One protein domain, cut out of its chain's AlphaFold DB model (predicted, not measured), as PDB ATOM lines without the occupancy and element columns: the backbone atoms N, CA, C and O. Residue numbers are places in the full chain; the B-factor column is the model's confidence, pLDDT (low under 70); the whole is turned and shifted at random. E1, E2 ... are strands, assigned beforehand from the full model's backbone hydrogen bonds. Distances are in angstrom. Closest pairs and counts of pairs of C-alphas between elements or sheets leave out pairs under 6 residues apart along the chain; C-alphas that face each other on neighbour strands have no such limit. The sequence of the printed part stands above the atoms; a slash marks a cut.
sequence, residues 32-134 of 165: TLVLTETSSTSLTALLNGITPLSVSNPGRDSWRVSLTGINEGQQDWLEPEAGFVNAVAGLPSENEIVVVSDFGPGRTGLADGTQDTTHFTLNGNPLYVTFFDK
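What this domain is: This is residues 32 to 134 of the 165 residues of the protein "VPDSG-CTERM domain-containing protein" of Verrucomicrobia bacterium (UniProt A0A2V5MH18). The domain is a sandwich of two strongly twisted sheets face to face, one of five strands and one of four, with the strands of the one at only 23 degrees to those of the other. Along one side, E2 of the smaller sheet comes near E3 of the larger, and along the other side E8, sharply bent, comes near E5. The printed part has 103 residues with nine named strands, E1 to E9 in order along the chain, and no named helix; the class is all strand. The larger sheet has the order E3, E4, E7, E6, E5 and is antiparallel, while the smaller has the order E2, E1, E9, E8 and is mixed. The whole is compact, with a radius of gyration of the C-alphas of 12.3 A, and its outline is rounded, spanning 35 by 26 by 25 A.

How they stand to each other: The printed part begins with the hairpin of E1, residues 32 to 39, and E2, residues 42 to 47, where N 36 and O 44 are 2.9 A apart, within hydrogen-bond range. The short link after E2 changes to the other sheet, and its residues 51 to 52 pair antiparallel with residues 46 to 47 of E2. E3, residues 55 to 59, is an edge strand and forms a hairpin with E4, residues 62 to 66, with N 56 and O 64 2.8 A apart. Across the two sheets, the closest C-alphas of E2 and E3 are those of Thr 44 and Val 55, 6.9 A apart. A short link leads to E5, residues 74 to 78, the other edge strand of this sheet; E4 and E5 are apart. E5, E6, residues 85 to 91, and E7, residues 96 to 100, form a meander, each strand the antiparallel neighbour of the one before. N 77 and O 86 are 2.8 A apart between E5 and E6, and N 89 and O 98 are 2.9 A apart between E6 and E7. E7 is also the antiparallel neighbour of E4, with N 65 and O 97 2.8 A apart, and E4 to E7 form a Greek key, a meander of three strands with the strand before it paired to its last. The long link after E7 changes back to the smaller sheet, and its residues 110 to 111 pair parallel with residues 77 to 78 of E5. E8, residues 115 to 122, bends by 86 degrees at residue 118, and its closest C-alpha to E5 is that of His 119, 6.1 A from that of Gln 74. E8 forms a hairpin with E9, residues 125 to 133, with N 116 and O 129 2.8 A apart. E9 and E1 are parallel, at 20 degrees, with N 35 and O 130 2.8 A apart.

Where its parts are: E1 begins at C-alpha 32, at (13.351, -7.322, -29.299), and is 22.2 A long from first to last C-alpha; E2 measures 17.0 A. E3, E4, E5 and E7 have five residues each, and E6 measures 19.0 A. E8 measures 15.4 A, with its bend at C-alpha 118, at (12.837, -0.600, -19.068). E9, the longest strand with nine residues, measures 25.9 A and ends at C-alpha 133, at (29.671, -10.315, -25.155).

The domain as a whole: The two C-alphas farthest apart, those of Ala 82 and Asn 123, are 34.7 A from each other. The printed part has no cut. The link from E7 to E8, residues 101 to 114, is the one long link. The mean pLDDT of the printed part is 94.8, and no printed residue is under 70.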
ATOM      1  N   THR A  32      12.125  -6.842 -29.936       97.06
ATOM      2  CA  THR A  32      13.351  -7.322 -29.299       97.06
ATOM      3  C   THR A  32      14.550  -6.938 -30.144       97.06
ATOM      4  O   THR A  32      14.523  -7.072 -31.363       97.06
ATOM      5  N   LEU A  33      15.610  -6.456 -29.515       98.12
ATOM      6  CA  LEU A  33      16.880  -6.179 -30.167       98.12
ATOM      7  C   LEU A  33      17.959  -6.999 -29.477       98.12
ATOM      8  O   LEU A  33      18.162  -6.876 -28.273       98.12
ATOM      9  N   VAL A  34      18.655  -7.817 -30.254       98.31
ATOM     10  CA  VAL A  34      19.809  -8.571 -29.773       98.31
ATOM     11  C   VAL A  34      21.058  -7.991 -30.412       98.31
ATOM     12  O   VAL A  34      21.176  -7.969 -31.637       98.31
ATOM     13  N   LEU A  35      21.964  -7.519 -29.568       98.38
ATOM     14  CA  LEU A  35      23.304  -7.079 -29.917       98.38
ATOM     15  C   LEU A  35      24.268  -8.193 -29.513       98.38
ATOM     16  O   LEU A  35      24.140  -8.775 -28.436       98.38
ATOM     17  N   THR A  36      25.196  -8.552 -30.388       97.31
ATOM     18  CA  THR A  36      26.199  -9.578 -30.087       97.31
ATOM     19  C   THR A  36      27.550  -9.121 -30.580       97.31
ATOM     20  O   THR A  36      27.777  -9.034 -31.792       97.31
ATOM     21  N   GLU A  37      28.426  -8.831 -29.631       95.25
ATOM     22  CA  GLU A  37      29.832  -8.587 -29.886       95.25
ATOM     23  C   GLU A  37      30.515  -9.920 -30.175       95.25
ATOM     24  O   GLU A  37      30.319 -10.916 -29.482       95.25
ATOM     25  N   THR A  38      31.263  -9.953 -31.271       92.25
ATOM     26  CA  THR A  38      31.983 -11.152 -31.732       92.25
ATOM     27  C   THR A  38      33.496 -10.980 -31.684       92.25
ATOM     28  O   THR A  38      34.223 -11.964 -31.758       92.25
ATOM     29  N   SER A  39      33.953  -9.730 -31.653       91.12
ATOM     30  CA  SER A  39      35.331  -9.294 -31.437       91.12
ATOM     31  C   SER A  39      35.313  -7.777 -31.286       91.12
ATOM     32  O   SER A  39      34.374  -7.139 -31.771       91.12
ATOM     33  N   SER A  40      36.426  -7.210 -30.838       91.62
ATOM     34  CA  SER A  40      36.692  -5.769 -30.739       91.62
ATOM     35  C   SER A  40      36.495  -4.928 -32.019       91.62
ATOM     36  O   SER A  40      36.623  -3.705 -32.003       91.62
ATOM     37  N   THR A  41      36.175  -5.539 -33.168       93.31
ATOM     38  CA  THR A  41      35.833  -4.821 -34.418       93.31
ATOM     39  C   THR A  41      34.515  -5.256 -35.058       93.31
ATOM     40  O   THR A  41      34.090  -4.678 -36.060       93.31
ATOM     41  N   SER A  42      33.818  -6.243 -34.491       94.50
ATOM     42  CA  SER A  42      32.646  -6.859 -35.116       94.50
ATOM     43  C   SER A  42      31.510  -7.048 -34.118       94.50
ATOM     44  O   SER A  42      31.607  -7.829 -33.171       94.50
ATOM     45  N   LEU A  43      30.393  -6.387 -34.413       96.75
ATOM     46  CA  LEU A  43      29.131  -6.477 -33.692       96.75
ATOM     47  C   LEU A  43      28.035  -6.865 -34.687       96.75
ATOM     48  O   LEU A  43      27.968  -6.342 -35.801       96.75
ATOM     49  N   THR A  44      27.152  -7.762 -34.267       97.50
ATOM     50  CA  THR A  44      25.918  -8.073 -34.994       97.50
ATOM     51  C   THR A  44      24.714  -7.533 -34.234       97.50
ATOM     52  O   THR A  44      24.711  -7.486 -33.005       97.50
ATOM     53  N   ALA A  45      23.691  -7.111 -34.973       98.06
ATOM     54  CA  ALA A  45      22.460  -6.575 -34.415       98.06
ATOM     55  C   ALA A  45      21.255  -7.187 -35.135       98.06
ATOM     56  O   ALA A  45      21.164  -7.133 -36.364       98.06
ATOM     57  N   LEU A  46      20.332  -7.774 -34.374       98.00
ATOM     58  CA  LEU A  46      19.178  -8.500 -34.896       98.00
ATOM     59  C   LEU A  46      17.895  -8.014 -34.218       98.00
ATOM     60  O   LEU A  46      17.688  -8.218 -33.021       98.00
ATOM     61  N   LEU A  47      17.017  -7.389 -35.000       97.31
ATOM     62  CA  LEU A  47      15.705  -6.932 -34.557       97.31
ATOM     63  C   LEU A  47      14.661  -8.040 -34.760       97.31
ATOM     64  O   LEU A  47      14.560  -8.653 -35.830       97.31
ATOM     65  N   ASN A  48      13.871  -8.291 -33.721       95.62
ATOM     66  CA  ASN A  48      12.801  -9.287 -33.647       95.62
ATOM     67  C   ASN A  48      13.260 -10.706 -34.019       95.62
ATOM     68  O   ASN A  48      12.483 -11.505 -34.536       95.62
ATOM     69  N   GLY A  49      14.546 -11.004 -33.806       92.31
ATOM     70  CA  GLY A  49      15.153 -12.301 -34.111       92.31
ATOM     71  C   GLY A  49      15.306 -12.625 -35.603       92.31
ATOM     72  O   GLY A  49      15.743 -13.726 -35.923       92.31
ATOM     73  N   ILE A  50      14.955 -11.712 -36.515       92.75
ATOM     74  CA  ILE A  50      14.946 -12.001 -37.963       92.75
ATOM     75  C   ILE A  50      15.494 -10.880 -38.846       92.75
ATOM     76  O   ILE A  50      15.928 -11.157 -39.960       92.75
ATOM     77  N   THR A  51      15.470  -9.626 -38.393       96.44
ATOM     78  CA  THR A  51      15.852  -8.479 -39.227       96.44
ATOM     79  C   THR A  51      17.258  -8.025 -38.852       96.44
ATOM     80  O   THR A  51      17.416  -7.421 -37.790       96.44
ATOM     81  N   PRO A  52      18.290  -8.312 -39.664       97.19
ATOM     82  CA  PRO A  52      19.626  -7.801 -39.399       97.19
ATOM     83  C   PRO A  52      19.630  -6.281 -39.573       97.19
ATOM     84  O   PRO A  52      19.093  -5.757 -40.553       97.19
ATOM     85  N   LEU A  53      20.226  -5.577 -38.617       98.00
ATOM     86  CA  LEU A  53      20.423  -4.134 -38.694       98.00
ATOM     87  C   LEU A  53      21.807  -3.820 -39.262       98.00
ATOM     88  O   LEU A  53      22.750  -4.599 -39.122       98.00
ATOM     89  N   SER A  54      21.924  -2.659 -39.904       98.06
ATOM     90  CA  SER A  54      23.212  -2.167 -40.388       98.06
ATOM     91  C   SER A  54      24.075  -1.745 -39.203       98.06
ATOM     92  O   SER A  54      23.632  -0.949 -38.376       98.06
ATOM     93  N   VAL A  55      25.304  -2.255 -39.148       97.94
ATOM     94  CA  VAL A  55      26.293  -1.930 -38.118       97.94
ATOM     95  C   VAL A  55      27.516  -1.316 -38.790       97.94
ATOM     96  O   VAL A  55      28.039  -1.867 -39.757       97.94
ATOM     97  N   SER A  56      27.981  -0.182 -38.275       97.56
ATOM     98  CA  SER A  56      29.261   0.422 -38.648       97.56
ATOM     99  C   SER A  56      30.206   0.440 -37.449       97.56
ATOM    100  O   SER A  56      29.766   0.567 -36.308       97.56
ATOM    101  N   ASN A  57      31.504   0.286 -37.706       95.69
ATOM    102  CA  ASN A  57      32.554   0.287 -36.694       95.69
ATOM    103  C   ASN A  57      33.431   1.539 -36.896       95.69
ATOM    104  O   ASN A  57      34.260   1.559 -37.807       95.69
ATOM    105  N   PRO A  58      33.210   2.623 -36.129       93.75
ATOM    106  CA  PRO A  58      34.065   3.808 -36.176       93.75
ATOM    107  C   PRO A  58      35.424   3.604 -35.484       93.75
ATOM    108  O   PRO A  58      36.326   4.419 -35.680       93.75
ATOM    109  N   GLY A  59      35.580   2.554 -34.676       92.25
ATOM    110  CA  GLY A  59      36.808   2.252 -33.954       92.25
ATOM    111  C   GLY A  59      36.719   0.941 -33.181       92.25
ATOM    112  O   GLY A  59      35.662   0.315 -33.104       92.25
ATOM    113  N   ARG A  60      37.849   0.536 -32.597       92.75
ATOM    114  CA  ARG A  60      37.901  -0.637 -31.723       92.75
ATOM    115  C   ARG A  60      36.927  -0.451 -30.552       92.75
ATOM    116  O   ARG A  60      36.828   0.662 -30.033       92.75
ATOM    117  N   ASP A  61      36.192  -1.506 -30.219       93.75
ATOM    118  CA  ASP A  61      35.250  -1.561 -29.093       93.75
ATOM    119  C   ASP A  61      34.116  -0.523 -29.209       93.75
ATOM    120  O   ASP A  61      33.495  -0.120 -28.230       93.75
ATOM    121  N   SER A  62      33.841  -0.040 -30.429       96.19
ATOM    122  CA  SER A  62      32.818   0.969 -30.690       96.19
ATOM    123  C   SER A  62      32.052   0.682 -31.973       96.19
ATOM    124  O   SER A  62      32.631   0.432 -33.033       96.19
ATOM    125  N   TRP A  63      30.725   0.772 -31.893       98.12
ATOM    126  CA  TRP A  63      29.833   0.535 -33.023       98.12
ATOM    127  C   TRP A  63      28.656   1.501 -33.042       98.12
ATOM    128  O   TRP A  63      28.197   1.990 -32.009       98.12
ATOM    129  N   ARG A  64      28.140   1.733 -34.248       98.44
ATOM    130  CA  ARG A  64      26.888   2.445 -34.506       98.44
ATOM    131  C   ARG A  64      25.944   1.529 -35.269       98.44
ATOM    132  O   ARG A  64      26.311   1.010 -36.325       98.44
ATOM    133  N   VAL A  65      24.743   1.333 -34.741       98.44
ATOM    134  CA  VAL A  65      23.701   0.470 -35.302       98.44
ATOM    135  C   VAL A  65      22.551   1.339 -35.790       98.44
ATOM    136  O   VAL A  65      21.954   2.066 -35.004       98.44
ATOM    137  N   SER A  66      22.204   1.257 -37.073       98.31
ATOM    138  CA  SER A  66      21.103   2.047 -37.633       98.31
ATOM    139  C   SER A  66      19.747   1.509 -37.161       98.31
ATOM    140  O   SER A  66      19.382   0.374 -37.479       98.31
ATOM    141  N   LEU A  67      18.983   2.330 -36.436       97.56
ATOM    142  CA  LEU A  67      17.646   2.001 -35.943       97.56
ATOM    143  C   LEU A  67      16.769   3.258 -35.803       97.56
ATOM    144  O   LEU A  67      16.829   3.992 -34.818       97.56
ATOM    145  N   THR A  68      15.893   3.484 -36.782       97.31
ATOM    146  CA  THR A  68      14.942   4.605 -36.773       97.31
ATOM    147  C   THR A  68      13.854   4.426 -35.715       97.31
ATOM    148  O   THR A  68      13.227   3.370 -35.630       97.31
ATOM    149  N   GLY A  69      13.578   5.495 -34.962       95.81
ATOM    150  CA  GLY A  69      12.507   5.530 -33.962       95.81
ATOM    151  C   GLY A  69      12.909   5.055 -32.563       95.81
ATOM    152  O   GLY A  69      12.029   4.893 -31.719       95.81
ATOM    153  N   ILE A  70      14.199   4.818 -32.319       97.56
ATOM    154  CA  ILE A  70      14.756   4.577 -30.980       97.56
ATOM    155  C   ILE A  70      14.620   5.829 -30.092       97.56
ATOM    156  O   ILE A  70      14.612   6.941 -30.611       97.56
ATOM    157  N   ASN A  71      14.504   5.676 -28.771       97.81
ATOM    158  CA  ASN A  71      14.552   6.784 -27.799       97.81
ATOM    159  C   ASN A  71      15.976   7.056 -27.271       97.81
ATOM    160  O   ASN A  71      16.904   6.320 -27.574       97.81
ATOM    161  N   GLU A  72      16.135   8.063 -26.403       97.19
ATOM    162  CA  GLU A  72      17.388   8.369 -25.671       97.19
ATOM    163  C   GLU A  72      17.656   7.402 -24.494       97.19
ATOM    164  O   GLU A  72      18.091   7.809 -23.419       97.19
ATOM    165  N   GLY A  73      17.325   6.117 -24.652       96.38
ATOM    166  CA  GLY A  73      17.565   5.098 -23.629       96.38
ATOM    167  C   GLY A  73      19.053   4.801 -23.460       96.38
ATOM    168  O   GLY A  73      19.800   4.852 -24.434       96.38
ATOM    169  N   GLN A  74      19.479   4.450 -22.247       97.44
ATOM    170  CA  GLN A  74      20.838   3.982 -21.976       97.44
ATOM    171  C   GLN A  74      20.813   2.830 -20.973       97.44
ATOM    172  O   GLN A  74      20.092   2.897 -19.978       97.44
ATOM    173  N   GLN A  75      21.629   1.806 -21.225       97.75
ATOM    174  CA  GLN A  75      21.841   0.691 -20.308       97.75
ATOM    175  C   GLN A  75      23.242   0.100 -20.493       97.75
ATOM    176  O   GLN A  75      23.760   0.043 -21.608       97.75
ATOM    177  N   ASP A  76      23.818  -0.372 -19.389       97.00
ATOM    178  CA  ASP A  76      25.119  -1.033 -19.351       97.00
ATOM    179  C   ASP A  76      24.959  -2.548 -19.099       97.00
ATOM    180  O   ASP A  76      24.107  -2.968 -18.303       97.00
ATOM    181  N   TRP A  77      25.810  -3.363 -19.718       96.56
ATOM    182  CA  TRP A  77      25.965  -4.794 -19.442       96.56
ATOM    183  C   TRP A  77      27.362  -5.074 -18.904       96.56
ATOM    184  O   TRP A  77      28.339  -4.620 -19.476       96.56
ATOM    185  N   LEU A  78      27.466  -5.809 -17.802       94.12
ATOM    186  CA  LEU A  78      28.736  -6.261 -17.248       94.12
ATOM    187  C   LEU A  78      29.413  -7.217 -18.225       94.12
ATOM    188  O   LEU A  78      28.772  -8.159 -18.698       94.12
ATOM    189  N   GLU A  79      30.701  -6.999 -18.460       90.81
ATOM    190  CA  GLU A  79      31.512  -7.914 -19.255       90.81
ATOM    191  C   GLU A  79      31.753  -9.248 -18.530       90.81
ATOM    192  O   GLU A  79      31.741  -9.302 -17.289       90.81
ATOM    193  N   PRO A  80      31.973 -10.345 -19.280       86.06
ATOM    194  CA  PRO A  80      32.350 -11.635 -18.710       86.06
ATOM    195  C   PRO A  80      33.694 -11.562 -17.972       86.06
ATOM    196  O   PRO A  80      33.853 -12.137 -16.886       86.06
ATOM    197  N   GLU A  81      34.659 -10.837 -18.538       80.19
ATOM    198  CA  GLU A  81      35.893 -10.425 -17.886       80.19
ATOM    199  C   GLU A  81      35.610  -9.307 -16.875       80.19
ATOM    200  O   GLU A  81      35.224  -8.188 -17.193       80.19
ATOM    201  N   ALA A  82      35.781  -9.624 -15.593       74.38
ATOM    202  CA  ALA A  82      35.444  -8.697 -14.524       74.38
ATOM    203  C   ALA A  82      36.190  -7.360 -14.664       74.38
ATOM    204  O   ALA A  82      37.421  -7.320 -14.637       74.38
ATOM    205  N   GLY A  83      35.438  -6.259 -14.673       83.81
ATOM    206  CA  GLY A  83      35.996  -4.924 -14.485       83.81
ATOM    207  C   GLY A  83      35.471  -3.861 -15.429       83.81
ATOM    208  O   GLY A  83      35.635  -2.701 -15.081       83.81
ATOM    209  N   PHE A  84      34.813  -4.216 -16.530       91.62
ATOM    210  CA  PHE A  84      34.317  -3.271 -17.533       91.62
ATOM    211  C   PHE A  84      32.846  -3.540 -17.882       91.62
ATOM    212  O   PHE A  84      32.214  -4.449 -17.324       91.62
ATOM    213  N   VAL A  85      32.272  -2.675 -18.722       94.94
ATOM    214  CA  VAL A  85      30.886  -2.794 -19.175       94.94
ATOM    215  C   VAL A  85      30.750  -2.464 -20.655       94.94
ATOM    216  O   VAL A  85      31.407  -1.570 -21.181       94.94
ATOM    217  N   ASN A  86      29.756  -3.095 -21.259       96.00
ATOM    218  CA  ASN A  86      29.201  -2.778 -22.558       96.00
ATOM    219  C   ASN A  86      28.095  -1.732 -22.404       96.00
ATOM    220  O   ASN A  86      26.993  -2.037 -21.939       96.00
ATOM    221  N   ALA A  87      28.380  -0.486 -22.773       97.00
ATOM    222  CA  ALA A  87      27.429   0.617 -22.736       97.00
ATOM    223  C   ALA A  87      26.649   0.707 -24.055       97.00
ATOM    224  O   ALA A  87      27.234   0.850 -25.130       97.00
ATOM    225  N   VAL A  88      25.318   0.682 -23.970       98.25
ATOM    226  CA  VAL A  88      24.410   0.830 -25.115       98.25
ATOM    227  C   VAL A  88      23.547   2.066 -24.906       98.25
ATOM    228  O   VAL A  88      22.866   2.186 -23.886       98.25
ATOM    229  N   ALA A  89      23.543   2.978 -25.878       98.19
ATOM    230  CA  ALA A  89      22.776   4.220 -25.821       98.19
ATOM    231  C   ALA A  89      22.053   4.504 -27.143       98.19
ATOM    232  O   ALA A  89      22.621   4.340 -28.221       98.19
ATOM    233  N   GLY A  90      20.803   4.952 -27.070       98.06
ATOM    234  CA  GLY A  90      20.039   5.399 -28.230       98.06
ATOM    235  C   GLY A  90      20.277   6.876 -28.549       98.06
ATOM    236  O   GLY A  90      20.280   7.725 -27.661       98.06
ATOM    237  N   LEU A  91      20.444   7.182 -29.836       97.75
ATOM    238  CA  LEU A  91      20.595   8.525 -30.396       97.75
ATOM    239  C   LEU A  91      19.458   8.793 -31.405       97.75
ATOM    240  O   LEU A  91      19.637   8.602 -32.613       97.75
ATOM    241  N   PRO A  92      18.268   9.235 -30.953       96.62
ATOM    242  CA  PRO A  92      17.108   9.454 -31.822       96.62
ATOM    243  C   PRO A  92      17.358  10.477 -32.930       96.62
ATOM    244  O   PRO A  92      16.867  10.304 -34.043       96.62
ATOM    245  N   SER A  93      18.122  11.535 -32.647       96.81
ATOM    246  CA  SER A  93      18.474  12.569 -33.630       96.81
ATOM    247  C   SER A  93      19.292  12.020 -34.801       96.81
ATOM    248  O   SER A  93      19.229  12.571 -35.898       96.81
ATOM    249  N   GLU A  94      20.032  10.935 -34.573       96.88
ATOM    250  CA  GLU A  94      20.873  10.265 -35.568       96.88
ATOM    251  C   GLU A  94      20.204   9.002 -36.134       96.88
ATOM    252  O   GLU A  94      20.642   8.489 -37.157       96.88
ATOM    253  N   ASN A  95      19.087   8.548 -35.546       97.50
ATOM    254  CA  ASN A  95      18.452   7.255 -35.830       97.50
ATOM    255  C   ASN A  95      19.403   6.070 -35.614       97.50
ATOM    256  O   ASN A  95      19.432   5.127 -36.410       97.50
ATOM    257  N   GLU A  96      20.188   6.127 -34.541       97.69
ATOM    258  CA  GLU A  96      21.226   5.144 -34.254       97.69
ATOM    259  C   GLU A  96      21.185   4.670 -32.801       97.69
ATOM    260  O   GLU A  96      20.700   5.357 -31.905       97.69
ATOM    261  N   ILE A  97      21.738   3.484 -32.574       98.06
ATOM    262  CA  ILE A  97      22.226   3.037 -31.275       98.06
ATOM    263  C   ILE A  97      23.749   3.080 -31.321       98.06
ATOM    264  O   ILE A  97      24.356   2.599 -32.277       98.06
ATOM    265  N   VAL A  98      24.359   3.617 -30.274       98.12
ATOM    266  CA  VAL A  98      25.800   3.556 -30.045       98.12
ATOM    267  C   VAL A  98      26.088   2.470 -29.028       98.12
ATOM    268  O   VAL A  98      25.420   2.371 -27.999       98.12
ATOM    269  N   VAL A  99      27.098   1.671 -29.336       97.94
ATOM    270  CA  VAL A  99      27.642   0.640 -28.460       97.94
ATOM    271  C   VAL A  99      29.102   0.976 -28.202       97.94
ATOM    272  O   VAL A  99      29.841   1.268 -29.147       97.94
ATOM    273  N   VAL A 100      29.503   0.935 -26.934       96.19
ATOM    274  CA  VAL A 100      30.901   1.029 -26.505       96.19
ATOM    275  C   VAL A 100      31.182  -0.121 -25.544       96.19
ATOM    276  O   VAL A 100      30.550  -0.190 -24.491       96.19
ATOM    277  N   SER A 101      32.094  -1.003 -25.930       94.00
ATOM    278  CA  SER A 101      32.631  -2.092 -25.107       94.00
ATOM    279  C   SER A 101      33.900  -1.624 -24.378       94.00
ATOM    280  O   SER A 101      34.381  -0.513 -24.637       94.00
ATOM    281  N   ASP A 102      34.400  -2.398 -23.416       90.62
ATOM    282  CA  ASP A 102      35.531  -2.058 -22.543       90.62
ATOM    283  C   ASP A 102      35.321  -0.730 -21.772       90.62
ATOM    284  O   ASP A 102      36.268  -0.007 -21.415       90.62
ATOM    285  N   PHE A 103      34.064  -0.338 -21.507       89.50
ATOM    286  CA  PHE A 103      33.756   1.009 -21.019       89.50
ATOM    287  C   PHE A 103      33.955   1.171 -19.510       89.50
ATOM    288  O   PHE A 103      33.007   1.174 -18.731       89.50
ATOM    289  N   GLY A 104      35.200   1.450 -19.121       84.19
ATOM    290  CA  GLY A 104      35.581   2.054 -17.842       84.19
ATOM    291  C   GLY A 104      35.314   1.210 -16.578       84.19
ATOM    292  O   GLY A 104      34.252   0.615 -16.406       84.19
ATOM    293  N   PRO A 105      36.240   1.209 -15.604       79.12
ATOM    294  CA  PRO A 105      36.069   0.384 -14.419       79.12
ATOM    295  C   PRO A 105      35.066   0.923 -13.400       79.12
ATOM    296  O   PRO A 105      34.881   2.131 -13.249       79.12
ATOM    297  N   GLY A 106      34.466   0.008 -12.631       74.62
ATOM    298  CA  GLY A 106      33.638   0.333 -11.461       74.62
ATOM    299  C   GLY A 106      32.184   0.704 -11.766       74.62
ATOM    300  O   GLY A 106      31.510   1.278 -10.909       74.62
ATOM    301  N   ARG A 107      31.698   0.389 -12.969       85.56
ATOM    302  CA  ARG A 107      30.295   0.575 -13.355       85.56
ATOM    303  C   ARG A 107      29.441  -0.631 -12.968       85.56
ATOM    304  O   ARG A 107      29.929  -1.748 -12.820       85.56
ATOM    305  N   THR A 108      28.150  -0.383 -12.781       89.94
ATOM    306  CA  THR A 108      27.142  -1.420 -12.546       89.94
ATOM    307  C   THR A 108      26.294  -1.577 -13.794       89.94
ATOM    308  O   THR A 108      25.886  -0.577 -14.376       89.94
ATOM    309  N   GLY A 109      25.962  -2.809 -14.149       93.44
ATOM    310  CA  GLY A 109      25.116  -3.108 -15.294       93.44
ATOM    311  C   GLY A 109      24.317  -4.382 -15.072       93.44
ATOM    312  O   GLY A 109      24.408  -5.026 -14.022       93.44
ATOM    313  N   LEU A 110      23.533  -4.740 -16.080       96.56
ATOM    314  CA  LEU A 110      22.929  -6.063 -16.163       96.56
ATOM    315  C   LEU A 110      24.030  -7.102 -16.395       96.56
ATOM    316  O   LEU A 110      25.048  -6.783 -16.992       96.56
ATOM    317  N   ALA A 111      23.856  -8.343 -15.946       95.19
ATOM    318  CA  ALA A 111      24.802  -9.392 -16.326       95.19
ATOM    319  C   ALA A 111      24.773  -9.608 -17.851       95.19
ATOM    320  O   ALA A 111      23.710  -9.439 -18.461       95.19
ATOM    321  N   ASP A 112      25.894 -10.016 -18.448       94.50
ATOM    322  CA  ASP A 112      25.956 -10.401 -19.863       94.50
ATOM    323  C   ASP A 112      24.774 -11.306 -20.273       94.50
ATOM    324  O   ASP A 112      24.332 -12.181 -19.518       94.50
ATOM    325  N   GLY A 113      24.202 -11.043 -21.449       95.19
ATOM    326  CA  GLY A 113      23.058 -11.780 -21.986       95.19
ATOM    327  C   GLY A 113      21.719 -11.532 -21.284       95.19
ATOM    328  O   GLY A 113      20.700 -12.095 -21.692       95.19
ATOM    329  N   THR A 114      21.674 -10.692 -20.247       97.62
ATOM    330  CA  THR A 114      20.418 -10.332 -19.574       97.62
ATOM    331  C   THR A 114      19.616  -9.360 -20.434       97.62
ATOM    332  O   THR A 114      20.165  -8.478 -21.083       97.62
ATOM    333  N   GLN A 115      18.295  -9.493 -20.453       97.69
ATOM    334  CA  GLN A 115      17.434  -8.582 -21.201       97.69
ATOM    335  C   GLN A 115      17.097  -7.331 -20.379       97.69
ATOM    336  O   GLN A 115      16.575  -7.438 -19.269       97.69
ATOM    337  N   ASP A 116      17.336  -6.155 -20.956       97.81
ATOM    338  CA  ASP A 116      16.743  -4.905 -20.503       97.81
ATOM    339  C   ASP A 116      15.299  -4.791 -20.998       97.81
ATOM    340  O   ASP A 116      14.995  -5.087 -22.155       97.81
ATOM    341  N   THR A 117      14.411  -4.337 -20.117       96.56
ATOM    342  CA  THR A 117      12.978  -4.185 -20.418       96.56
ATOM    343  C   THR A 117      12.438  -2.790 -20.118       96.56
ATOM    344  O   THR A 117      11.243  -2.552 -20.302       96.56
ATOM    345  N   THR A 118      13.290  -1.868 -19.657       96.12
ATOM    346  CA  THR A 118      12.837  -0.600 -19.068       96.12
ATOM    347  C   THR A 118      13.401   0.649 -19.730       96.12
ATOM    348  O   THR A 118      12.776   1.701 -19.604       96.12
ATOM    349  N   HIS A 119      14.541   0.576 -20.423       97.44
ATOM    350  CA  HIS A 119      15.251   1.784 -20.856       97.44
ATOM    351  C   HIS A 119      14.992   2.160 -22.317       97.44
ATOM    352  O   HIS A 119      15.084   3.341 -22.668       97.44
ATOM    353  N   PHE A 120      14.609   1.200 -23.162       97.88
ATOM    354  CA  PHE A 120      14.461   1.431 -24.598       97.88
ATOM    355  C   PHE A 120      13.017   1.342 -25.096       97.88
ATOM    356  O   PHE A 120      12.201   0.529 -24.655       97.88
ATOM    357  N   THR A 121      12.714   2.172 -26.092       97.12
ATOM    358  CA  THR A 121      11.476   2.114 -26.868       97.12
ATOM    359  C   THR A 121      11.766   2.281 -28.354       97.12
ATOM    360  O   THR A 121      12.695   2.983 -28.742       97.12
ATOM    361  N   LEU A 122      10.947   1.646 -29.187       97.00
ATOM    362  CA  LEU A 122      10.969   1.759 -30.638       97.00
ATOM    363  C   LEU A 122       9.611   2.285 -31.112       97.00
ATOM    364  O   LEU A 122       8.578   1.631 -30.942       97.00
ATOM    365  N   ASN A 123       9.607   3.482 -31.695       95.69
ATOM    366  CA  ASN A 123       8.399   4.203 -32.103       95.69
ATOM    367  C   ASN A 123       7.381   4.340 -30.953       95.69
ATOM    368  O   ASN A 123       6.182   4.141 -31.144       95.69
ATOM    369  N   GLY A 124       7.872   4.606 -29.737       93.69
ATOM    370  CA  GLY A 124       7.055   4.741 -28.526       93.69
ATOM    371  C   GLY A 124       6.545   3.426 -27.921       93.69
ATOM    372  O   GLY A 124       5.872   3.463 -26.895       93.69
ATOM    373  N   ASN A 125       6.866   2.269 -28.510       94.38
ATOM    374  CA  ASN A 125       6.551   0.956 -27.941       94.38
ATOM    375  C   ASN A 125       7.764   0.395 -27.194       94.38
ATOM    376  O   ASN A 125       8.883   0.667 -27.624       94.38
ATOM    377  N   PRO A 126       7.590  -0.427 -26.143       95.56
ATOM    378  CA  PRO A 126       8.712  -1.075 -25.469       95.56
ATOM    379  C   PRO A 126       9.636  -1.804 -26.454       95.56
ATOM    380  O   PRO A 126       9.160  -2.510 -27.351       95.56
ATOM    381  N   LEU A 127      10.945  -1.613 -26.286       97.12
ATOM    382  CA  LEU A 127      11.992  -2.352 -26.982       97.12
ATOM    383  C   LEU A 127      12.817  -3.087 -25.932       97.12
ATOM    384  O   LEU A 127      13.422  -2.460 -25.070       97.12
ATOM    385  N   TYR A 128      12.847  -4.411 -26.015       97.62
ATOM    386  CA  TYR A 128      13.646  -5.216 -25.107       97.62
ATOM    387  C   TYR A 128      15.011  -5.479 -25.716       97.62
ATOM    388  O   TYR A 128      15.109  -6.121 -26.764       97.62
ATOM    389  N   VAL A 129      16.054  -4.965 -25.077       98.44
ATOM    390  CA  VAL A 129      17.420  -5.020 -25.597       98.44
ATOM    391  C   VAL A 129      18.203  -6.071 -24.828       98.44
ATOM    392  O   VAL A 129      18.115  -6.154 -23.609       98.44
ATOM    393  N   THR A 130      18.970  -6.888 -25.532       98.31
ATOM    394  CA  THR A 130      19.903  -7.841 -24.934       98.31
ATOM    395  C   THR A 130      21.259  -7.642 -25.580       98.31
ATOM    396  O   THR A 130      21.345  -7.589 -26.806       98.31
ATOM    397  N   PHE A 131      22.304  -7.557 -24.765       97.81
ATOM    398  CA  PHE A 131      23.683  -7.542 -25.225       97.81
ATOM    399  C   PHE A 131      24.356  -8.863 -24.858       97.81
ATOM    400  O   PHE A 131      24.195  -9.330 -23.733       97.81
ATOM    401  N   PHE A 132      25.065  -9.458 -25.814       96.12
ATOM    402  CA  PHE A 132      25.937 -10.604 -25.594       96.12
ATOM    403  C   PHE A 132      27.364 -10.237 -25.951       96.12
ATOM    404  O   PHE A 132      27.650  -9.916 -27.107       96.12
ATOM    405  N   ASP A 133      28.242 -10.403 -24.987       93.50
ATOM    406  CA  ASP A 133      29.671 -10.315 -25.155       93.50
ATOM    407  C   ASP A 133      30.254 -11.717 -25.364       93.50
ATOM    408  O   ASP A 133      30.095 -12.623 -24.538       93.50
ATOM    409  N   LYS A 134      30.880 -11.951 -26.519       89.19
ATOM    410  CA  LYS A 134      31.626 -13.197 -26.775       89.19
ATOM    411  C   LYS A 134      33.115 -13.064 -26.465       89.19
ATOM    412  O   LYS A 134      33.835 -14.056 -26.609       89.19
TER     413      LYS A 134